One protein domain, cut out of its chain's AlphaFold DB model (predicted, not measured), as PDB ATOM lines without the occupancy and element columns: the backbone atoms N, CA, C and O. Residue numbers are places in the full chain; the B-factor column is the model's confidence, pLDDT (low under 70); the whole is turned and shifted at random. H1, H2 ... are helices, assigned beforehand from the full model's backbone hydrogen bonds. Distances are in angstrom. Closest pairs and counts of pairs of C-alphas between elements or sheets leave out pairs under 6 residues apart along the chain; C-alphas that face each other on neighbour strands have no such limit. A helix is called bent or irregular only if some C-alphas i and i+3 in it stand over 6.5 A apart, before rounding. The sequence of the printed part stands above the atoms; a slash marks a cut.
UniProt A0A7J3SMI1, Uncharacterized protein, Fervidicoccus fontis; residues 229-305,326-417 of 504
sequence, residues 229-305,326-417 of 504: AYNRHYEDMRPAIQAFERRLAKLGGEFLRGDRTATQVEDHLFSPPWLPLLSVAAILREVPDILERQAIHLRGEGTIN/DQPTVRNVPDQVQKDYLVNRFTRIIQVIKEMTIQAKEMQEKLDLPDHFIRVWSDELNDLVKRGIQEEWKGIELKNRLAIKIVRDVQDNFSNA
ATOM      1  N   ALA A 229     114.870 101.072  90.841       74.44
ATOM      2  CA  ALA A 229     113.597 101.734  90.571       74.44
ATOM      3  C   ALA A 229     113.807 103.153  90.031       74.44
ATOM      4  O   ALA A 229     113.128 103.545  89.084       74.44
ATOM      5  N   TYR A 230     114.772 103.899  90.577       76.44
ATOM      6  CA  TYR A 230     115.151 105.213  90.066       76.44
ATOM      7  C   TYR A 230     115.702 105.142  88.636       76.44
ATOM      8  O   TYR A 230     115.427 106.053  87.862       76.44
ATOM      9  N   ASN A 231     116.441 104.091  88.263       72.62
ATOM     10  CA  ASN A 231     117.067 103.931  86.940       72.62
ATOM     11  C   ASN A 231     116.196 103.264  85.864       72.62
ATOM     12  O   ASN A 231     116.578 103.258  84.694       72.62
ATOM     13  N   ARG A 232     115.024 102.737  86.225       72.69
ATOM     14  CA  ARG A 232     114.092 102.104  85.281       72.69
ATOM     15  C   ARG A 232     113.667 103.079  84.169       72.69
ATOM     16  O   ARG A 232     113.569 104.281  84.412       72.69
ATOM     17  N   HIS A 233     113.401 102.558  82.963       63.00
ATOM     18  CA  HIS A 233     113.041 103.355  81.779       63.00
ATOM     19  C   HIS A 233     111.932 104.374  82.085       63.00
ATOM     20  O   HIS A 233     110.766 104.028  82.265       63.00
ATOM     21  N   TYR A 234     112.321 105.649  82.172       68.12
ATOM     22  CA  TYR A 234     111.414 106.751  82.501       68.12
ATOM     23  C   TYR A 234     110.640 107.254  81.271       68.12
ATOM     24  O   TYR A 234     109.596 107.891  81.415       68.12
ATOM     25  N   GLU A 235     111.137 106.961  80.066       67.50
ATOM     26  CA  GLU A 235     110.570 107.453  78.807       67.50
ATOM     27  C   GLU A 235     109.164 106.900  78.551       67.50
ATOM     28  O   GLU A 235     108.275 107.659  78.160       67.50
ATOM     29  N   ASP A 236     108.924 105.637  78.913       70.31
ATOM     30  CA  ASP A 236     107.614 104.983  78.804       70.31
ATOM     31  C   ASP A 236     106.548 105.630  79.709       70.31
ATOM     32  O   ASP A 236     105.347 105.499  79.472       70.31
ATOM     33  N   MET A 237     106.969 106.379  80.735       74.50
ATOM     34  CA  MET A 237     106.080 107.009  81.717       74.50
ATOM     35  C   MET A 237     105.759 108.473  81.387       74.50
ATOM     36  O   MET A 237     104.906 109.082  82.041       74.50
ATOM     37  N   ARG A 238     106.386 109.050  80.352       82.06
ATOM     38  CA  ARG A 238     106.204 110.457  79.956       82.06
ATOM     39  C   ARG A 238     104.733 110.852  79.711       82.06
ATOM     40  O   ARG A 238     104.352 111.929  80.175       82.06
ATOM     41  N   PRO A 239     103.865 110.027  79.086       85.00
ATOM     42  CA  PRO A 239     102.447 110.363  78.923       85.00
ATOM     43  C   PRO A 239     101.691 110.511  80.253       85.00
ATOM     44  O   PRO A 239     100.878 111.424  80.405       85.00
ATOM     45  N   ALA A 240     101.979 109.651  81.234       82.75
ATOM     46  CA  ALA A 240     101.351 109.705  82.555       82.75
ATOM     47  C   ALA A 240     101.802 110.945  83.345       82.75
ATOM     48  O   ALA A 240     100.982 111.612  83.976       82.75
ATOM     49  N   ILE A 241     103.086 111.304  83.240       85.31
ATOM     50  CA  ILE A 241     103.658 112.512  83.858       85.31
ATOM     51  C   ILE A 241     103.011 113.776  83.278       85.31
ATOM     52  O   ILE A 241     102.563 114.643  84.026       85.31
ATOM     53  N   GLN A 242     102.875 113.859  81.951       86.88
ATOM     54  CA  GLN A 242     102.207 114.991  81.300       86.88
ATOM     55  C   GLN A 242     100.725 115.094  81.681       86.88
ATOM     56  O   GLN A 242     100.200 116.196  81.852       86.88
ATOM     57  N   ALA A 243     100.031 113.959  81.813       86.38
ATOM     58  CA  ALA A 243      98.645 113.938  82.271       86.38
ATOM     59  C   ALA A 243      98.518 114.479  83.705       86.38
ATOM     60  O   ALA A 243      97.626 115.289  83.976       86.38
ATOM     61  N   PHE A 244      99.440 114.090  84.591       86.19
ATOM     62  CA  PHE A 244      99.529 114.610  85.954       86.19
ATOM     63  C   PHE A 244      99.778 116.127  85.976       86.19
ATOM     64  O   PHE A 244      99.001 116.859  86.589       86.19
ATOM     65  N   GLU A 245     100.782 116.621  85.245       88.00
ATOM     66  CA  GLU A 245     101.122 118.051  85.174       88.00
ATOM     67  C   GLU A 245      99.943 118.905  84.685       88.00
ATOM     68  O   GLU A 245      99.566 119.887  85.329       88.00
ATOM     69  N   ARG A 246      99.298 118.507  83.578       88.12
ATOM     70  CA  ARG A 246      98.127 119.220  83.036       88.12
ATOM     71  C   ARG A 246      96.976 119.257  84.032       88.12
ATOM     72  O   ARG A 246      96.260 120.257  84.122       88.12
ATOM     73  N   ARG A 247      96.761 118.162  84.763       85.19
ATOM     74  CA  ARG A 247      95.679 118.074  85.741       85.19
ATOM     75  C   ARG A 247      95.951 118.954  86.952       85.19
ATOM     76  O   ARG A 247      95.035 119.648  87.385       85.19
ATOM     77  N   LEU A 248      97.181 118.951  87.458       85.88
ATOM     78  CA  LEU A 248      97.593 119.807  88.563       85.88
ATOM     79  C   LEU A 248      97.445 121.288  88.196       85.88
ATOM     80  O   LEU A 248      96.828 122.032  88.952       85.88
ATOM     81  N   ALA A 249      97.880 121.686  86.996       85.75
ATOM     82  CA  ALA A 249      97.676 123.044  86.490       85.75
ATOM     83  C   ALA A 249      96.184 123.419  86.418       85.75
ATOM     84  O   ALA A 249      95.781 124.500  86.850       85.75
ATOM     85  N   LYS A 250      95.333 122.505  85.928       87.00
ATOM     86  CA  LYS A 250      93.878 122.714  85.880       87.00
ATOM     87  C   LYS A 250      93.273 122.899  87.275       87.00
ATOM     88  O   LYS A 250      92.475 123.813  87.465       87.00
ATOM     89  N   LEU A 251      93.631 122.044  88.236       85.31
ATOM     90  CA  LEU A 251      93.126 122.122  89.610       85.31
ATOM     91  C   LEU A 251      93.615 123.390  90.322       85.31
ATOM     92  O   LEU A 251      92.820 124.031  91.003       85.31
ATOM     93  N   GLY A 252      94.872 123.789  90.107       84.06
ATOM     94  CA  GLY A 252      95.409 125.065  90.586       84.06
ATOM     95  C   GLY A 252      94.608 126.255  90.055       84.06
ATOM     96  O   GLY A 252      94.190 127.110  90.832       84.06
ATOM     97  N   GLY A 253      94.286 126.266  88.758       83.00
ATOM     98  CA  GLY A 253      93.445 127.306  88.156       83.00
ATOM     99  C   GLY A 253      91.976 127.281  88.607       83.00
ATOM    100  O   GLY A 253      91.329 128.324  88.665       83.00
ATOM    101  N   GLU A 254      91.402 126.116  88.919       83.50
ATOM    102  CA  GLU A 254      90.071 126.009  89.548       83.50
ATOM    103  C   GLU A 254      90.087 126.555  90.986       83.50
ATOM    104  O   GLU A 254      89.198 127.313  91.366       83.50
ATOM    105  N   PHE A 255      91.130 126.254  91.757       85.69
ATOM    106  CA  PHE A 255      91.324 126.792  93.103       85.69
ATOM    107  C   PHE A 255      91.482 128.311  93.108       85.69
ATOM    108  O   PHE A 255      90.754 128.992  93.822       85.69
ATOM    109  N   LEU A 256      92.346 128.864  92.254       81.12
ATOM    110  CA  LEU A 256      92.566 130.312  92.154       81.12
ATOM    111  C   LEU A 256      91.295 131.088  91.762       81.12
ATOM    112  O   LEU A 256      91.138 132.244  92.143       81.12
ATOM    113  N   ARG A 257      90.352 130.444  91.061       79.25
ATOM    114  CA  ARG A 257      89.036 131.009  90.709       79.25
ATOM    115  C   ARG A 257      87.963 130.837  91.792       79.25
ATOM    116  O   ARG A 257      86.837 131.291  91.586       79.25
ATOM    117  N   GLY A 258      88.286 130.188  92.912       75.38
ATOM    118  CA  GLY A 258      87.340 129.866  93.983       75.38
ATOM    119  C   GLY A 258      86.370 128.728  93.640       75.38
ATOM    120  O   GLY A 258      85.363 128.566  94.324       75.38
ATOM    121  N   ASP A 259      86.646 127.950  92.585       79.38
ATOM    122  CA  ASP A 259      85.819 126.807  92.165       79.38
ATOM    123  C   ASP A 259      86.124 125.537  92.984       79.38
ATOM    124  O   ASP A 259      85.354 124.574  92.951       79.38
ATOM    125  N   ARG A 260      87.248 125.521  93.713       81.81
ATOM    126  CA  ARG A 260      87.662 124.437  94.612       81.81
ATOM    127  C   ARG A 260      88.334 124.970  95.867       81.81
ATOM    128  O   ARG A 260      88.988 126.007  95.827       81.81
ATOM    129  N   THR A 261      88.235 124.215  96.957       83.50
ATOM    130  CA  THR A 261      89.014 124.457  98.179       83.50
ATOM    131  C   THR A 261      90.411 123.845  98.080       83.50
ATOM    132  O   THR A 261      90.652 122.931  97.288       83.50
ATOM    133  N   ALA A 262      91.331 124.301  98.933       82.88
ATOM    134  CA  ALA A 262      92.668 123.719  99.050       82.88
ATOM    135  C   ALA A 262      92.624 122.207  99.344       82.88
ATOM    136  O   ALA A 262      93.306 121.426  98.685       82.88
ATOM    137  N   THR A 263      91.743 121.787 100.253       81.81
ATOM    138  CA  THR A 263      91.524 120.370 100.578       81.81
ATOM    139  C   THR A 263      90.996 119.573  99.385       81.81
ATOM    140  O   THR A 263      91.475 118.482  99.121       81.81
ATOM    141  N   GLN A 264      90.087 120.131  98.579       83.06
ATOM    142  CA  GLN A 264      89.585 119.454  97.379       83.06
ATOM    143  C   GLN A 264      90.647 119.305  96.285       83.06
ATOM    144  O   GLN A 264      90.591 118.343  95.516       83.06
ATOM    145  N   VAL A 265      91.575 120.261  96.173       83.31
ATOM    146  CA  VAL A 265      92.740 120.142  95.286       83.31
ATOM    147  C   VAL A 265      93.649 119.027  95.780       83.31
ATOM    148  O   VAL A 265      94.002 118.156  94.992       83.31
ATOM    149  N   GLU A 266      93.974 119.023  97.071       78.88
ATOM    150  CA  GLU A 266      94.793 117.991  97.704       78.88
ATOM    151  C   GLU A 266      94.187 116.594  97.521       78.88
ATOM    152  O   GLU A 266      94.815 115.724  96.916       78.88
ATOM    153  N   ASP A 267      92.932 116.405  97.923       78.25
ATOM    154  CA  ASP A 267      92.230 115.130  97.804       78.25
ATOM    155  C   ASP A 267      92.248 114.627  96.359       78.25
ATOM    156  O   ASP A 267      92.490 113.451  96.113       78.25
ATOM    157  N   HIS A 268      92.061 115.497  95.363       75.38
ATOM    158  CA  HIS A 268      92.059 115.078  93.957       75.38
ATOM    159  C   HIS A 268      93.439 114.727  93.398       75.38
ATOM    160  O   HIS A 268      93.521 113.985  92.415       75.38
ATOM    161  N   LEU A 269      94.507 115.279  93.971       69.81
ATOM    162  CA  LEU A 269      95.877 114.986  93.560       69.81
ATOM    163  C   LEU A 269      96.370 113.672  94.159       69.81
ATOM    164  O   LEU A 269      97.091 112.933  93.487       69.81
ATOM    165  N   PHE A 270      95.962 113.381  95.395       67.44
ATOM    166  CA  PHE A 270      96.489 112.256  96.162       67.44
ATOM    167  C   PHE A 270      95.519 111.076  96.288       67.44
ATOM    168  O   PHE A 270      95.960 109.989  96.652       67.44
ATOM    169  N   SER A 271      94.244 111.221  95.913       62.47
ATOM    170  CA  SER A 271      93.298 110.098  95.815       62.47
ATOM    171  C   SER A 271      93.427 109.342  94.483       62.47
ATOM    172  O   SER A 271      93.854 109.915  93.471       62.47
ATOM    173  N   PRO A 272      93.012 108.059  94.424       55.56
ATOM    174  CA  PRO A 272      92.830 107.362  93.155       55.56
ATOM    175  C   PRO A 272      91.909 108.183  92.238       55.56
ATOM    176  O   PRO A 272      90.869 108.655  92.706       55.56
ATOM    177  N   PRO A 273      92.266 108.387  90.954       55.56
ATOM    178  CA  PRO A 273      93.099 107.493  90.143       55.56
ATOM    179  C   PRO A 273      94.518 107.980  89.770       55.56
ATOM    180  O   PRO A 273      95.196 107.246  89.068       55.56
ATOM    181  N   TRP A 274      95.005 109.162  90.166       64.50
ATOM    182  CA  TRP A 274      96.164 109.782  89.475       64.50
ATOM    183  C   TRP A 274      97.553 109.459  90.040       64.50
ATOM    184  O   TRP A 274      98.384 108.919  89.312       64.50
ATOM    185  N   LEU A 275      97.815 109.739  91.323       65.56
ATOM    186  CA  LEU A 275      99.077 109.349  91.976       65.56
ATOM    187  C   LEU A 275      99.376 107.836  91.840       65.56
ATOM    188  O   LEU A 275     100.530 107.476  91.604       65.56
ATOM    189  N   PRO A 276      98.367 106.934  91.888       61.62
ATOM    190  CA  PRO A 276      98.558 105.510  91.618       61.62
ATOM    191  C   PRO A 276      99.101 105.164  90.223       61.62
ATOM    192  O   PRO A 276      99.713 104.105  90.093       61.62
ATOM    193  N   LEU A 277      98.933 106.025  89.212       68.06
ATOM    194  CA  LEU A 277      99.400 105.785  87.836       68.06
ATOM    195  C   LEU A 277     100.866 106.174  87.609       68.06
ATOM    196  O   LEU A 277     101.452 105.782  86.600       68.06
ATOM    197  N   LEU A 278     101.472 106.933  88.526       75.12
ATOM    198  CA  LEU A 278     102.888 107.281  88.444       75.12
ATOM    199  C   LEU A 278     103.748 106.152  89.029       75.12
ATOM    200  O   LEU A 278     103.399 105.532  90.037       75.12
ATOM    201  N   SER A 279     104.882 105.877  88.382       79.19
ATOM    202  CA  SER A 279     105.925 105.017  88.946       79.19
ATOM    203  C   SER A 279     106.784 105.793  89.938       79.19
ATOM    204  O   SER A 279     106.905 107.014  89.850       79.19
ATOM    205  N   VAL A 280     107.475 105.068  90.817       80.25
ATOM    206  CA  VAL A 280     108.525 105.628  91.683       80.25
ATOM    207  C   VAL A 280     109.551 106.420  90.873       80.25
ATOM    208  O   VAL A 280     109.909 107.520  91.269       80.25
ATOM    209  N   ALA A 281     109.970 105.918  89.705       80.81
ATOM    210  CA  ALA A 281     110.906 106.622  88.828       80.81
ATOM    211  C   ALA A 281     110.393 108.021  88.437       80.81
ATOM    212  O   ALA A 281     111.129 109.000  88.532       80.81
ATOM    213  N   ALA A 282     109.119 108.122  88.045       81.75
ATOM    214  CA  ALA A 282     108.479 109.388  87.699       81.75
ATOM    215  C   ALA A 282     108.351 110.323  88.914       81.75
ATOM    216  O   ALA A 282     108.624 111.520  88.808       81.75
ATOM    217  N   ILE A 283     107.979 109.766  90.072       83.88
ATOM    218  CA  ILE A 283     107.844 110.504  91.333       83.88
ATOM    219  C   ILE A 283     109.191 111.074  91.784       83.88
ATOM    220  O   ILE A 283     109.244 112.226  92.187       83.88
ATOM    221  N   LEU A 284     110.279 110.308  91.695       83.38
ATOM    222  CA  LEU A 284     111.601 110.760  92.133       83.38
ATOM    223  C   LEU A 284     112.244 111.771  91.170       83.38
ATOM    224  O   LEU A 284     113.031 112.605  91.608       83.38
ATOM    225  N   ARG A 285     111.946 111.692  89.864       83.75
ATOM    226  CA  ARG A 285     112.638 112.491  88.837       83.75
ATOM    227  C   ARG A 285     111.927 113.786  88.446       83.75
ATOM    228  O   ARG A 285     112.602 114.788  88.284       83.75
ATOM    229  N   GLU A 286     110.605 113.767  88.275       85.50
ATOM    230  CA  GLU A 286     109.881 114.843  87.562       85.50
ATOM    231  C   GLU A 286     108.816 115.529  88.432       85.50
ATOM    232  O   GLU A 286     108.531 116.717  88.278       85.50
ATOM    233  N   VAL A 287     108.215 114.797  89.379       84.56
ATOM    234  CA  VAL A 287     107.183 115.353  90.270       84.56
ATOM    235  C   VAL A 287     107.686 116.536  91.118       84.56
ATOM    236  O   VAL A 287     106.916 117.490  91.244       84.56
ATOM    237  N   PRO A 288     108.926 116.563  91.657       87.12
ATOM    238  CA  PRO A 288     109.423 117.711  92.416       87.12
ATOM    239  C   PRO A 288     109.384 119.016  91.617       87.12
ATOM    240  O   PRO A 288     108.823 120.002  92.091       87.12
ATOM    241  N   ASP A 289     109.874 118.988  90.379       86.38
ATOM    242  CA  ASP A 289     109.935 120.160  89.500       86.38
ATOM    243  C   ASP A 289     108.532 120.620  89.076       86.38
ATOM    244  O   ASP A 289     108.250 121.815  88.955       86.38
ATOM    245  N   ILE A 290     107.612 119.675  88.857       87.88
ATOM    246  CA  ILE A 290     106.203 119.975  88.572       87.88
ATOM    247  C   ILE A 290     105.549 120.684  89.768       87.88
ATOM    248  O   ILE A 290     104.879 121.703  89.585       87.88
ATOM    249  N   LEU A 291     105.751 120.175  90.987       86.69
ATOM    250  CA  LEU A 291     105.205 120.772  92.208       86.69
ATOM    251  C   LEU A 291     105.821 122.146  92.498       86.69
ATOM    252  O   LEU A 291     105.098 123.062  92.889       86.69
ATOM    253  N   GLU A 292     107.122 122.319  92.266       86.12
ATOM    254  CA  GLU A 292     107.813 123.595  92.459       86.12
ATOM    255  C   GLU A 292     107.286 124.673  91.503       86.12
ATOM    256  O   GLU A 292     106.931 125.769  91.944       86.12
ATOM    257  N   ARG A 293     107.116 124.349  90.213       87.81
ATOM    258  CA  ARG A 293     106.511 125.270  89.232       87.81
ATOM    259  C   ARG A 293     105.100 125.699  89.634       87.81
ATOM    260  O   ARG A 293     104.740 126.865  89.480       87.81
ATOM    261  N   GLN A 294     104.309 124.783  90.186       84.19
ATOM    262  CA  GLN A 294     102.948 125.079  90.639       84.19
ATOM    263  C   GLN A 294     102.929 125.892  91.936       84.19
ATOM    264  O   GLN A 294     102.130 126.817  92.062       84.19
ATOM    265  N   ALA A 295     103.854 125.637  92.864       85.38
ATOM    266  CA  ALA A 295     104.036 126.476  94.046       85.38
ATOM    267  C   ALA A 295     104.431 127.915  93.664       85.38
ATOM    268  O   ALA A 295     103.897 128.868  94.230       85.38
ATOM    269  N   ILE A 296     105.319 128.085  92.676       83.44
ATOM    270  CA  ILE A 296     105.692 129.402  92.138       83.44
ATOM    271  C   ILE A 296     104.477 130.095  91.514       83.44
ATOM    272  O   ILE A 296     104.256 131.273  91.782       83.44
ATOM    273  N   HIS A 297     103.658 129.383  90.737       81.62
ATOM    274  CA  HIS A 297     102.451 129.946  90.128       81.62
ATOM    275  C   HIS A 297     101.433 130.427  91.180       81.62
ATOM    276  O   HIS A 297     100.961 131.562  91.103       81.62
ATOM    277  N   LEU A 298     101.180 129.624  92.223       79.94
ATOM    278  CA  LEU A 298     100.304 129.994  93.345       79.94
ATOM    279  C   LEU A 298     100.818 131.217  94.127       79.94
ATOM    280  O   LEU A 298     100.012 132.013  94.612       79.94
ATOM    281  N   ARG A 299     102.146 131.381  94.234       79.06
ATOM    282  CA  ARG A 299     102.795 132.558  94.845       79.06
ATOM    283  C   ARG A 299     102.770 133.789  93.929       79.06
ATOM    284  O   ARG A 299     102.613 134.905  94.415       79.06
ATOM    285  N   GLY A 300     102.932 133.597  92.618       67.31
ATOM    286  CA  GLY A 300     103.034 134.658  91.610       67.31
ATOM    287  C   GLY A 300     101.718 135.395  91.348       67.31
ATOM    288  O   GLY A 300     101.723 136.610  91.169       67.31
ATOM    289  N   GLU A 301     100.574 134.711  91.443       55.88
ATOM    290  CA  GLU A 301      99.242 135.338  91.354       55.88
ATOM    291  C   GLU A 301      98.787 136.010  92.673       55.88
ATOM    292  O   GLU A 301      97.598 136.142  92.971       55.88
ATOM    293  N   GLY A 302      99.745 136.462  93.487       43.22
ATOM    294  CA  GLY A 302      99.542 137.360  94.628       43.22
ATOM    295  C   GLY A 302      99.456 138.850  94.259       43.22
ATOM    296  O   GLY A 302      99.410 139.688  95.151       43.22
ATOM    297  N   THR A 303      99.435 139.211  92.968       39.09
ATOM    298  CA  THR A 303      99.396 140.616  92.500       39.09
ATOM    299  C   THR A 303      98.239 140.937  91.550       39.09
ATOM    300  O   THR A 303      98.347 141.813  90.699       39.09
ATOM    301  N   ILE A 304      97.076 140.303  91.727       39.03
ATOM    302  CA  ILE A 304      95.817 140.900  91.258       39.03
ATOM    303  C   ILE A 304      94.944 141.168  92.479       39.03
ATOM    304  O   ILE A 304      94.131 140.343  92.895       39.03
ATOM    305  N   ASN A 305      95.142 142.360  93.047       44.81
ATOM    306  CA  ASN A 305      94.169 143.024  93.907       44.81
ATOM    307  C   ASN A 305      92.795 142.944  93.236       44.81
ATOM    308  O   ASN A 305      92.519 143.652  92.270       44.81
ATOM    309  N   ASP A 326      70.108 136.583  87.970       49.06
ATOM    310  CA  ASP A 326      70.543 136.084  89.275       49.06
ATOM    311  C   ASP A 326      71.928 136.642  89.626       49.06
ATOM    312  O   ASP A 326      72.790 136.815  88.754       49.06
ATOM    313  N   GLN A 327      72.139 136.951  90.911       49.44
ATOM    314  CA  GLN A 327      73.432 137.429  91.394       49.44
ATOM    315  C   GLN A 327      74.535 136.455  90.946       49.44
ATOM    316  O   GLN A 327      74.380 135.245  91.129       49.44
ATOM    317  N   PRO A 328      75.667 136.934  90.394       48.66
ATOM    318  CA  PRO A 328      76.817 136.078  90.194       48.66
ATOM    319  C   PRO A 328      77.200 135.543  91.570       48.66
ATOM    320  O   PRO A 328      77.479 136.329  92.476       48.66
ATOM    321  N   THR A 329      77.173 134.219  91.736       47.53
ATOM    322  CA  THR A 329      77.731 133.547  92.915       47.53
ATOM    323  C   THR A 329      79.092 134.164  93.187       47.53
ATOM    324  O   THR A 329      79.996 134.032  92.360       47.53
ATOM    325  N   VAL A 330      79.210 134.895  94.297       49.06
ATOM    326  CA  VAL A 330      80.475 135.465  94.750       49.06
ATOM    327  C   VAL A 330      81.374 134.272  95.033       49.06
ATOM    328  O   VAL A 330      81.196 133.566  96.022       49.06
ATOM    329  N   ARG A 331      82.265 133.971  94.089       55.59
ATOM    330  CA  ARG A 331      83.236 132.895  94.250       55.59
ATOM    331  C   ARG A 331      84.246 133.379  95.278       55.59
ATOM    332  O   ARG A 331      84.858 134.429  95.087       55.59
ATOM    333  N   ASN A 332      84.381 132.642  96.374       62.47
ATOM    334  CA  ASN A 332      85.362 132.949  97.404       62.47
ATOM    335  C   ASN A 332      86.748 132.630  96.842       62.47
ATOM    336  O   ASN A 332      87.182 131.480  96.858       62.47
ATOM    337  N   VAL A 333      87.407 133.648  96.289       72.88
ATOM    338  CA  VAL A 333      88.805 133.562  95.860       72.88
ATOM    339  C   VAL A 333      89.648 133.166  97.078       72.88
ATOM    340  O   VAL A 333      89.434 133.732  98.154       72.88
ATOM    341  N   PRO A 334      90.574 132.202  96.944       75.44
ATOM    342  CA  PRO A 334      91.366 131.729  98.067       75.44
ATOM    343  C   PRO A 334      92.210 132.854  98.660       75.44
ATOM    344  O   PRO A 334      92.904 133.586  97.943       75.44
ATOM    345  N   ASP A 335      92.155 132.966  99.982       80.06
ATOM    346  CA  ASP A 335      92.972 133.900 100.744       80.06
ATOM    347  C   ASP A 335      94.441 133.438 100.824       80.06
ATOM    348  O   ASP A 335      94.820 132.351 100.374       80.06
ATOM    349  N   GLN A 336      95.299 134.291 101.391       81.06
ATOM    350  CA  GLN A 336      96.724 133.988 101.526       81.06
ATOM    351  C   GLN A 336      96.967 132.732 102.377       81.06
ATOM    352  O   GLN A 336      97.868 131.959 102.069       81.06
ATOM    353  N   VAL A 337      96.127 132.480 103.384       83.19
ATOM    354  CA  VAL A 337      96.240 131.311 104.271       83.19
ATOM    355  C   VAL A 337      96.015 130.014 103.490       83.19
ATOM    356  O   VAL A 337      96.776 129.058 103.643       83.19
ATOM    357  N   GLN A 338      95.016 129.978 102.607       80.69
ATOM    358  CA  GLN A 338      94.744 128.821 101.752       80.69
ATOM    359  C   GLN A 338      95.826 128.607 100.689       80.69
ATOM    360  O   GLN A 338      96.181 127.462 100.394       80.69
ATOM    361  N   LYS A 339      96.376 129.687 100.119       82.44
ATOM    362  CA  LYS A 339      97.509 129.599  99.184       82.44
ATOM    363  C   LYS A 339      98.759 129.060  99.882       82.44
ATOM    364  O   LYS A 339      99.378 128.119  99.383       82.44
ATOM    365  N   ASP A 340      99.085 129.596 101.056       84.31
ATOM    366  CA  ASP A 340     100.229 129.166 101.860       84.31
ATOM    367  C   ASP A 340     100.086 127.712 102.308       84.31
ATOM    368  O   ASP A 340     101.068 126.974 102.306       84.31
ATOM    369  N   TYR A 341      98.869 127.260 102.622       87.75
ATOM    370  CA  TYR A 341      98.598 125.859 102.930       87.75
ATOM    371  C   TYR A 341      99.024 124.920 101.789       87.75
ATOM    372  O   TYR A 341      99.834 124.020 102.017       87.75
ATOM    373  N   LEU A 342      98.554 125.154 100.556       84.31
ATOM    374  CA  LEU A 342      98.911 124.316  99.400       84.31
ATOM    375  C   LEU A 342     100.404 124.383  99.074       84.31
ATOM    376  O   LEU A 342     101.037 123.366  98.798       84.31
ATOM    377  N   VAL A 343     100.989 125.577  99.141       86.81
ATOM    378  CA  VAL A 343     102.422 125.789  98.915       86.81
ATOM    379  C   VAL A 343     103.261 125.031  99.945       86.81
ATOM    380  O   VAL A 343     104.234 124.362  99.586       86.81
ATOM    381  N   ASN A 344     102.892 125.112 101.223       86.94
ATOM    382  CA  ASN A 344     103.565 124.386 102.295       86.94
ATOM    383  C   ASN A 344     103.410 122.876 102.107       86.94
ATOM    384  O   ASN A 344     104.376 122.138 102.302       86.94
ATOM    385  N   ARG A 345     102.238 122.423 101.653       84.62
ATOM    386  CA  ARG A 345     101.987 121.018 101.330       84.62
ATOM    387  C   ARG A 345     102.903 120.518 100.212       84.62
ATOM    388  O   ARG A 345     103.600 119.525 100.400       84.62
ATOM    389  N   PHE A 346     102.987 121.239  99.094       87.25
ATOM    390  CA  PHE A 346     103.898 120.900  97.993       87.25
ATOM    391  C   PHE A 346     105.361 120.887  98.443       87.25
ATOM    392  O   PHE A 346     106.100 119.960  98.121       87.25
ATOM    393  N   THR A 347     105.761 121.869  99.252       84.88
ATOM    394  CA  THR A 347     107.131 121.974  99.778       84.88
ATOM    395  C   THR A 347     107.507 120.765 100.638       84.88
ATOM    396  O   THR A 347     108.599 120.222 100.481       84.88
ATOM    397  N   ARG A 348     106.605 120.299 101.512       82.56
ATOM    398  CA  ARG A 348     106.834 119.095 102.328       82.56
ATOM    399  C   ARG A 348     107.023 117.851 101.466       82.56
ATOM    400  O   ARG A 348     107.953 117.087 101.693       82.56
ATOM    401  N   ILE A 349     106.192 117.675 100.441       81.38
ATOM    402  CA  ILE A 349     106.291 116.530  99.523       81.38
ATOM    403  C   ILE A 349     107.628 116.545  98.774       81.38
ATOM    404  O   ILE A 349     108.303 115.520  98.690       81.38
ATOM    405  N   ILE A 350     108.051 117.716  98.285       84.69
ATOM    406  CA  ILE A 350     109.356 117.891  97.634       84.69
ATOM    407  C   ILE A 350     110.491 117.471  98.578       84.69
ATOM    408  O   ILE A 350     111.408 116.773  98.149       84.69
ATOM    409  N   GLN A 351     110.429 117.847  99.858       83.06
ATOM    410  CA  GLN A 351     111.445 117.468 100.847       83.06
ATOM    411  C   GLN A 351     111.531 115.946 101.033       83.06
ATOM    412  O   GLN A 351     112.632 115.399 100.979       83.06
ATOM    413  N   VAL A 352     110.389 115.258 101.156       80.12
ATOM    414  CA  VAL A 352     110.335 113.787 101.268       80.12
ATOM    415  C   VAL A 352     110.967 113.114 100.044       80.12
ATOM    416  O   VAL A 352     111.819 112.234 100.182       80.12
ATOM    417  N   ILE A 353     110.602 113.558  98.837       82.50
ATOM    418  CA  ILE A 353     111.113 112.988  97.582       82.50
ATOM    419  C   ILE A 353     112.614 113.259  97.408       82.50
ATOM    420  O   ILE A 353     113.359 112.394  96.936       82.50
ATOM    421  N   LYS A 354     113.083 114.452  97.793       82.06
ATOM    422  CA  LYS A 354     114.484 114.863  97.643       82.06
ATOM    423  C   LYS A 354     115.425 113.984  98.462       82.06
ATOM    424  O   LYS A 354     116.447 113.556  97.932       82.06
ATOM    425  N   GLU A 355     115.068 113.666  99.706       80.81
ATOM    426  CA  GLU A 355     115.845 112.746 100.551       80.81
ATOM    427  C   GLU A 355     115.974 111.359  99.908       80.81
ATOM    428  O   GLU A 355     117.072 110.814  99.814       80.81
ATOM    429  N   MET A 356     114.870 110.810  99.392       76.69
ATOM    430  CA  MET A 356     114.879 109.513  98.706       76.69
ATOM    431  C   MET A 356     115.702 109.537  97.418       76.69
ATOM    432  O   MET A 356     116.400 108.576  97.103       76.69
ATOM    433  N   THR A 357     115.647 110.642  96.676       80.38
ATOM    434  CA  THR A 357     116.403 110.820  95.431       80.38
ATOM    435  C   THR A 357     117.906 110.868  95.692       80.38
ATOM    436  O   THR A 357     118.677 110.294  94.926       80.38
ATOM    437  N   ILE A 358     118.330 111.526  96.776       80.81
ATOM    438  CA  ILE A 358     119.733 111.541  97.211       80.81
ATOM    439  C   ILE A 358     120.187 110.109  97.529       80.81
ATOM    440  O   ILE A 358     121.152 109.635  96.935       80.81
ATOM    441  N   GLN A 359     119.428 109.379  98.350       72.31
ATOM    442  CA  GLN A 359     119.754 107.993  98.715       72.31
ATOM    443  C   GLN A 359     119.799 107.040  97.510       72.31
ATOM    444  O   GLN A 359     120.644 106.145  97.457       72.31
ATOM    445  N   ALA A 360     118.904 107.231  96.535       73.19
ATOM    446  CA  ALA A 360     118.895 106.465  95.292       73.19
ATOM    447  C   ALA A 360     120.155 106.723  94.450       73.19
ATOM    448  O   ALA A 360     120.685 105.796  93.844       73.19
ATOM    449  N   LYS A 361     120.643 107.972  94.414       73.62
ATOM    450  CA  LYS A 361     121.840 108.382  93.660       73.62
ATOM    451  C   LYS A 361     123.153 107.956  94.316       73.62
ATOM    452  O   LYS A 361     124.121 107.719  93.607       73.62
ATOM    453  N   GLU A 362     123.192 107.878  95.644       70.50
ATOM    454  CA  GLU A 362     124.393 107.507  96.408       70.50
ATOM    455  C   GLU A 362     124.790 106.033  96.249       70.50
ATOM    456  O   GLU A 362     125.937 105.671  96.511       70.50
ATOM    457  N   MET A 363     123.871 105.169  95.809       65.44
ATOM    458  CA  MET A 363     124.180 103.762  95.583       65.44
ATOM    459  C   MET A 363     124.844 103.557  94.217       65.44
ATOM    460  O   MET A 363     124.337 104.001  93.191       65.44
ATOM    461  N   GLN A 364     125.965 102.842  94.209       50.56
ATOM    462  CA  GLN A 364     126.607 102.333  92.999       50.56
ATOM    463  C   GLN A 364     126.044 100.930  92.725       50.56
ATOM    464  O   GLN A 364     125.877 100.154  93.670       50.56
ATOM    465  N   GLU A 365     125.721 100.605  91.473       52.28
ATOM    466  CA  GLU A 365     125.175  99.295  91.100       52.28
ATOM    467  C   GLU A 365     126.194  98.199  91.473       52.28
ATOM    468  O   GLU A 365     127.279  98.122  90.902       52.28
ATOM    469  N   LYS A 366     125.892  97.435  92.530       45.25
ATOM    470  CA  LYS A 366     126.811  96.454  93.138       45.25
ATOM    471  C   LYS A 366     126.182  95.072  93.356       45.25
ATOM    472  O   LYS A 366     126.868  94.194  93.858       45.25
ATOM    473  N   LEU A 367     124.894  94.875  93.043       46.91
ATOM    474  CA  LEU A 367     124.141  93.674  93.437       46.91
ATOM    475  C   LEU A 367     123.448  92.981  92.257       46.91
ATOM    476  O   LEU A 367     122.429  93.469  91.769       46.91
ATOM    477  N   ASP A 368     123.947  91.798  91.891       43.28
ATOM    478  CA  ASP A 368     123.297  90.862  90.962       43.28
ATOM    479  C   ASP A 368     122.286  89.977  91.709       43.28
ATOM    480  O   ASP A 368     122.594  88.883  92.194       43.28
ATOM    481  N   LEU A 369     121.052  90.470  91.829       44.00
ATOM    482  CA  LEU A 369     119.924  89.741  92.421       44.00
ATOM    483  C   LEU A 369     118.935  89.276  91.332       44.00
ATOM    484  O   LEU A 369     118.750  89.979  90.337       44.00
ATOM    485  N   PRO A 370     118.236  88.136  91.514       41.44
ATOM    486  CA  PRO A 370     117.238  87.664  90.554       41.44
ATOM    487  C   PRO A 370     116.067  88.646  90.355       41.44
ATOM    488  O   PRO A 370     115.451  89.106  91.318       41.44
ATOM    489  N   ASP A 371     115.682  88.881  89.099       48.75
ATOM    490  CA  ASP A 371     114.716  89.923  88.701       48.75
ATOM    491  C   ASP A 371     113.312  89.810  89.318       48.75
ATOM    492  O   ASP A 371     112.613  90.814  89.465       48.75
ATOM    493  N   HIS A 372     112.868  88.611  89.693       47.53
ATOM    494  CA  HIS A 372     111.518  88.407  90.222       47.53
ATOM    495  C   HIS A 372     111.332  88.978  91.639       47.53
ATOM    496  O   HIS A 372     110.314  89.619  91.891       47.53
ATOM    497  N   PHE A 373     112.315  88.822  92.536       49.50
ATOM    498  CA  PHE A 373     112.274  89.413  93.884       49.50
ATOM    499  C   PHE A 373     112.347  90.938  93.824       49.50
ATOM    500  O   PHE A 373     111.593  91.643  94.488       49.50
ATOM    501  N   ILE A 374     113.201  91.445  92.935       53.97
ATOM    502  CA  ILE A 374     113.349  92.877  92.677       53.97
ATOM    503  C   ILE A 374     112.044  93.467  92.151       53.97
ATOM    504  O   ILE A 374     111.668  94.565  92.547       53.97
ATOM    505  N   ARG A 375     111.335  92.748  91.275       57.84
ATOM    506  CA  ARG A 375     110.048  93.200  90.745       57.84
ATOM    507  C   ARG A 375     108.988  93.310  91.841       57.84
ATOM    508  O   ARG A 375     108.339  94.346  91.912       57.84
ATOM    509  N   VAL A 376     108.857  92.301  92.707       62.78
ATOM    510  CA  VAL A 376     107.892  92.318  93.824       62.78
ATOM    511  C   VAL A 376     108.187  93.475  94.776       62.78
ATOM    512  O   VAL A 376     107.318  94.310  95.010       62.78
ATOM    513  N   TRP A 377     109.427  93.606  95.249       63.34
ATOM    514  CA  TRP A 377     109.784  94.701  96.151       63.34
ATOM    515  C   TRP A 377     109.777  96.077  95.473       63.34
ATOM    516  O   TRP A 377     109.567  97.088  96.137       63.34
ATOM    517  N   SER A 378     109.959  96.148  94.150       67.81
ATOM    518  CA  SER A 378     109.773  97.383  93.380       67.81
ATOM    519  C   SER A 378     108.304  97.800  93.315       67.81
ATOM    520  O   SER A 378     108.028  99.002  93.341       67.81
ATOM    521  N   ASP A 379     107.377  96.852  93.192       69.12
ATOM    522  CA  ASP A 379     105.941  97.134  93.209       69.12
ATOM    523  C   ASP A 379     105.514  97.562  94.629       69.12
ATOM    524  O   ASP A 379     104.816  98.562  94.794       69.12
ATOM    525  N   GLU A 380     106.057  96.921  95.668       72.25
ATOM    526  CA  GLU A 380     105.840  97.321  97.064       72.25
ATOM    527  C   GLU A 380     106.441  98.693  97.402       72.25
ATOM    528  O   GLU A 380     105.806  99.493  98.091       72.25
ATOM    529  N   LEU A 381     107.636  99.009  96.889       75.62
ATOM    530  CA  LEU A 381     108.235 100.340  97.004       75.62
ATOM    531  C   LEU A 381     107.330 101.401  96.362       75.62
ATOM    532  O   LEU A 381     107.191 102.495  96.905       75.62
ATOM    533  N   ASN A 382     106.679 101.080  95.241       75.38
ATOM    534  CA  ASN A 382     105.728 101.975  94.583       75.38
ATOM    535  C   ASN A 382     104.543 102.313  95.488       75.38
ATOM    536  O   ASN A 382     104.199 103.484  95.654       75.38
ATOM    537  N   ASP A 383     103.967 101.302  96.129       78.50
ATOM    538  CA  ASP A 383     102.839 101.484  97.037       78.50
ATOM    539  C   ASP A 383     103.241 102.152  98.355       78.50
ATOM    540  O   ASP A 383     102.450 102.897  98.940       78.50
ATOM    541  N   LEU A 384     104.460 101.903  98.841       80.50
ATOM    542  CA  LEU A 384     105.000 102.556 100.031       80.50
ATOM    543  C   LEU A 384     105.243 104.042  99.783       80.50
ATOM    544  O   LEU A 384     104.762 104.851 100.567       80.50
ATOM    545  N   VAL A 385     105.916 104.418  98.690       79.06
ATOM    546  CA  VAL A 385     106.173 105.828  98.343       79.06
ATOM    547  C   VAL A 385     104.867 106.609  98.229       79.06
ATOM    548  O   VAL A 385     104.747 107.703  98.778       79.06
ATOM    549  N   LYS A 386     103.859 106.030  97.570       76.44
ATOM    550  CA  LYS A 386     102.537 106.655  97.420       76.44
ATOM    551  C   LYS A 386     101.855 106.888  98.766       76.44
ATOM    552  O   LYS A 386     101.388 107.997  99.020       76.44
ATOM    553  N   ARG A 387     101.842 105.873  99.635       79.88
ATOM    554  CA  ARG A 387     101.282 105.986 100.990       79.88
ATOM    555  C   ARG A 387     102.057 106.975 101.855       79.88
ATOM    556  O   ARG A 387     101.442 107.804 102.507       79.88
ATOM    557  N   GLY A 388     103.388 106.967 101.798       78.88
ATOM    558  CA  GLY A 388     104.204 107.907 102.565       78.88
ATOM    559  C   GLY A 388     103.996 109.362 102.163       78.88
ATOM    560  O   GLY A 388     104.008 110.230 103.027       78.88
ATOM    561  N   ILE A 389     103.736 109.645 100.883       78.00
ATOM    562  CA  ILE A 389     103.361 110.996 100.436       78.00
ATOM    563  C   ILE A 389     101.991 111.400 101.004       78.00
ATOM    564  O   ILE A 389     101.841 112.520 101.495       78.00
ATOM    565  N   GLN A 390     101.005 110.496 100.964       75.38
ATOM    566  CA  GLN A 390      99.667 110.740 101.516       75.38
ATOM    567  C   GLN A 390      99.722 111.009 103.028       75.38
ATOM    568  O   GLN A 390      99.163 112.001 103.494       75.38
ATOM    569  N   GLU A 391     100.442 110.167 103.769       79.81
ATOM    570  CA  GLU A 391     100.541 110.189 105.233       79.81
ATOM    571  C   GLU A 391     101.652 111.109 105.787       79.81
ATOM    572  O   GLU A 391     101.862 111.164 106.995       79.81
ATOM    573  N   GLU A 392     102.359 111.848 104.926       74.00
ATOM    574  CA  GLU A 392     103.457 112.765 105.291       74.00
ATOM    575  C   GLU A 392     104.677 112.112 105.981       74.00
ATOM    576  O   GLU A 392     105.327 112.728 106.830       74.00
ATOM    577  N   TRP A 393     105.032 110.876 105.629       80.56
ATOM    578  CA  TRP A 393     106.210 110.206 106.197       80.56
ATOM    579  C   TRP A 393     107.524 110.867 105.758       80.56
ATOM    580  O   TRP A 393     107.639 111.400 104.654       80.56
ATOM    581  N   LYS A 394     108.567 110.763 106.591       81.00
ATOM    582  CA  LYS A 394     109.930 111.197 106.220       81.00
ATOM    583  C   LYS A 394     110.556 110.236 105.201       81.00
ATOM    584  O   LYS A 394     110.261 109.040 105.215       81.00
ATOM    585  N   GLY A 395     111.501 110.709 104.381       73.62
ATOM    586  CA  GLY A 395     112.165 109.866 103.375       73.62
ATOM    587  C   GLY A 395     112.891 108.658 103.987       73.62
ATOM    588  O   GLY A 395     112.797 107.539 103.485       73.62
ATOM    589  N   ILE A 396     113.538 108.855 105.140       74.62
ATOM    590  CA  ILE A 396     114.190 107.784 105.919       74.62
ATOM    591  C   ILE A 396     113.183 106.738 106.426       74.62
ATOM    592  O   ILE A 396     113.481 105.545 106.461       74.62
ATOM    593  N   GLU A 397     111.979 107.167 106.801       81.19
ATOM    594  CA  GLU A 397     110.943 106.272 107.316       81.19
ATOM    595  C   GLU A 397     110.441 105.309 106.232       81.19
ATOM    596  O   GLU A 397     110.261 104.121 106.497       81.19
ATOM    597  N   LEU A 398     110.302 105.790 104.994       78.19
ATOM    598  CA  LEU A 398     109.939 104.968 103.837       78.19
ATOM    599  C   LEU A 398     110.952 103.848 103.577       78.19
ATOM    600  O   LEU A 398     110.559 102.689 103.417       78.19
ATOM    601  N   LYS A 399     112.251 104.172 103.596       74.94
ATOM    602  CA  LYS A 399     113.324 103.175 103.462       74.94
ATOM    603  C   LYS A 399     113.268 102.151 104.593       74.94
ATOM    604  O   LYS A 399     113.348 100.957 104.326       74.94
ATOM    605  N   ASN A 400     113.106 102.600 105.837       77.56
ATOM    606  CA  ASN A 400     113.052 101.701 106.989       77.56
ATOM    607  C   ASN A 400     111.842 100.763 106.918       77.56
ATOM    608  O   ASN A 400     111.975  99.582 107.216       77.56
ATOM    609  N   ARG A 401     110.681 101.245 106.463       82.00
ATOM    610  CA  ARG A 401     109.490 100.406 106.259       82.00
ATOM    611  C   ARG A 401     109.696  99.364 105.159       82.00
ATOM    612  O   ARG A 401     109.305  98.216 105.353       82.00
ATOM    613  N   LEU A 402     110.345  99.731 104.051       74.81
ATOM    614  CA  LEU A 402     110.739  98.763 103.022       74.81
ATOM    615  C   LEU A 402     111.757  97.753 103.572       74.81
ATOM    616  O   LEU A 402     111.607  96.560 103.340       74.81
ATOM    617  N   ALA A 403     112.748  98.201 104.344       65.69
ATOM    618  CA  ALA A 403     113.735  97.323 104.966       65.69
ATOM    619  C   ALA A 403     113.075  96.332 105.934       65.69
ATOM    620  O   ALA A 403     113.329  95.143 105.825       65.69
ATOM    621  N   ILE A 404     112.165  96.777 106.808       74.69
ATOM    622  CA  ILE A 404     111.398  95.903 107.712       74.69
ATOM    623  C   ILE A 404     110.594  94.867 106.922       74.69
ATOM    624  O   ILE A 404     110.539  93.702 107.305       74.69
ATOM    625  N   LYS A 405     109.977  95.275 105.809       70.12
ATOM    626  CA  LYS A 405     109.238  94.369 104.929       70.12
ATOM    627  C   LYS A 405     110.161  93.346 104.261       70.12
ATOM    628  O   LYS A 405     109.830  92.173 104.279       70.12
ATOM    629  N   ILE A 406     111.331  93.753 103.768       58.62
ATOM    630  CA  ILE A 406     112.339  92.839 103.210       58.62
ATOM    631  C   ILE A 406     112.871  91.892 104.289       58.62
ATOM    632  O   ILE A 406     112.948  90.697 104.035       58.62
ATOM    633  N   VAL A 407     113.185  92.385 105.495       56.22
ATOM    634  CA  VAL A 407     113.557  91.543 106.647       56.22
ATOM    635  C   VAL A 407     112.469  90.508 106.878       56.22
ATOM    636  O   VAL A 407     112.768  89.322 106.915       56.22
ATOM    637  N   ARG A 408     111.213  90.948 106.977       59.00
ATOM    638  CA  ARG A 408     110.073  90.066 107.186       59.00
ATOM    639  C   ARG A 408     109.891  89.085 106.040       59.00
ATOM    640  O   ARG A 408     109.638  87.939 106.324       59.00
ATOM    641  N   ASP A 409     110.033  89.469 104.779       54.25
ATOM    642  CA  ASP A 409     109.886  88.545 103.649       54.25
ATOM    643  C   ASP A 409     111.028  87.541 103.593       54.25
ATOM    644  O   ASP A 409     110.812  86.377 103.279       54.25
ATOM    645  N   VAL A 410     112.248  87.959 103.915       50.72
ATOM    646  CA  VAL A 410     113.392  87.056 104.040       50.72
ATOM    647  C   VAL A 410     113.166  86.099 105.215       50.72
ATOM    648  O   VAL A 410     113.342  84.897 105.052       50.72
ATOM    649  N   GLN A 411     112.692  86.597 106.361       48.34
ATOM    650  CA  GLN A 411     112.355  85.807 107.550       48.34
ATOM    651  C   GLN A 411     111.114  84.923 107.371       48.34
ATOM    652  O   GLN A 411     111.086  83.820 107.902       48.34
ATOM    653  N   ASP A 412     110.098  85.370 106.640       45.59
ATOM    654  CA  ASP A 412     108.843  84.672 106.369       45.59
ATOM    655  C   ASP A 412     109.077  83.651 105.264       45.59
ATOM    656  O   ASP A 412     108.543  82.563 105.354       45.59
ATOM    657  N   ASN A 413     109.912  83.915 104.256       43.22
ATOM    658  CA  ASN A 413     110.355  82.875 103.322       43.22
ATOM    659  C   ASN A 413     111.225  81.842 104.038       43.22
ATOM    660  O   ASN A 413     111.072  80.650 103.791       43.22
ATOM    661  N   PHE A 414     112.073  82.276 104.971       38.41
ATOM    662  CA  PHE A 414     112.829  81.389 105.850       38.41
ATOM    663  C   PHE A 414     111.895  80.542 106.734       38.41
ATOM    664  O   PHE A 414     112.003  79.321 106.760       38.41
ATOM    665  N   SER A 415     110.895  81.151 107.370       36.22
ATOM    666  CA  SER A 415     109.945  80.486 108.276       36.22
ATOM    667  C   SER A 415     108.868  79.680 107.544       36.22
ATOM    668  O   SER A 415     108.437  78.650 108.049       36.22
ATOM    669  N   ASN A 416     108.438  80.099 106.352       32.69
ATOM    670  CA  ASN A 416     107.490  79.386 105.492       32.69
ATOM    671  C   ASN A 416     108.156  78.229 104.761       32.69
ATOM    672  O   ASN A 416     107.517  77.200 104.574       32.69
ATOM    673  N   ALA A 417     109.435  78.346 104.398       31.62
ATOM    674  CA  ALA A 417     110.216  77.186 103.985       31.62
ATOM    675  C   ALA A 417     110.285  76.151 105.118       31.62
ATOM    676  O   ALA A 417     110.162  74.963 104.855       31.62
TER     677      ALA A 417
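What this domain is: This is residues 229 to 305 and 326 to 417 of the 504 residues of an uncharacterized protein of Fervidicoccus fontis (UniProt A0A7J3SMI1). What does the model look like? It is a loose rod of helices: H1, H2, H5 and H4 form a small, uneven four-helix bundle at one end, and H5 runs on past it to the H6 and H7 hairpin, which makes the other end. Short H3 crosses H5, and residues 362 to 372 and 410 to 417 stick out. What is it made of? The printed part has 169 residues with seven named helices, H1 to H7 in order, and no named strand: all helix. It is loose, with a radius of gyration of the C-alphas of 19.1 A, and spans 72 by 29 by 24 A.

How they stand to each other: What does the first helix touch? Residues 248 to 255 of H1, residues 235 to 256, touch H2, residues 262 to 270, in a helical hairpin at a shallow tilt of 12 degrees; the closest C-alphas, of Leu 251 and Val 265, are 6.0 A apart. H1 also touches H4, residues 287 to 300, the same way at 22 degrees, closest at the C-alphas of Glu 245 and Ile 290, 6.4 A. Which helix is the hub? It is H5, residues 336 to 362, touching H2, H4, H7, residues 395 to 417, and H3, residues 280 to 285. H4 and H5 run opposite ways at a shallow tilt of 25 degrees, the C-alphas of Ala 295 and Val 343 closest at 5.2 A; H3 is about perpendicular to H5, at 77 degrees, with the C-alphas of Leu 284 and Thr 357 closest at 5.8 A. How does the last hairpin stand? H6, residues 371 to 390, and H7 touch at a steep tilt of 41 degrees, opposite ways, closest at the C-alphas of Gly 388 and Leu 398, 6.6 A. H6 only just touches H3, with 3 pairs of C-alphas within 8 A, closest Val 280 and Asn 382, 5.4 A. Are the backbones helical? Every O i to N i+4 pair is within hydrogen-bond range in H2 to H7, and 16 of 18 are in H1.

Where its parts are: Where does H1 begin? Its C-alpha 235 is at (110.570, 107.453, 78.807); H1 is 32.0 A long and irregular, C-alphas 236 and 239 being 7.5 A apart. How long are the others? H4 measures 19.8 A, H5 38.6 A, H6 28.7 A and H7 32.7 A, ending at C-alpha 417, (110.216, 77.186, 103.985).

The domain as a whole: Is anything missing? Residues 306 to 325 are not printed, and C-alphas 305 and 326 are 25.1 A apart across the cut. How far does it reach? The two C-alphas farthest apart, of Asp 326 and Ala 417, are 72.5 A apart; of the links printed whole, none is long. Where is confidence low? The mean pLDDT of the printed part is 72.0, and 55 residues are under 70, among them 363 to 379 and 406 to 417.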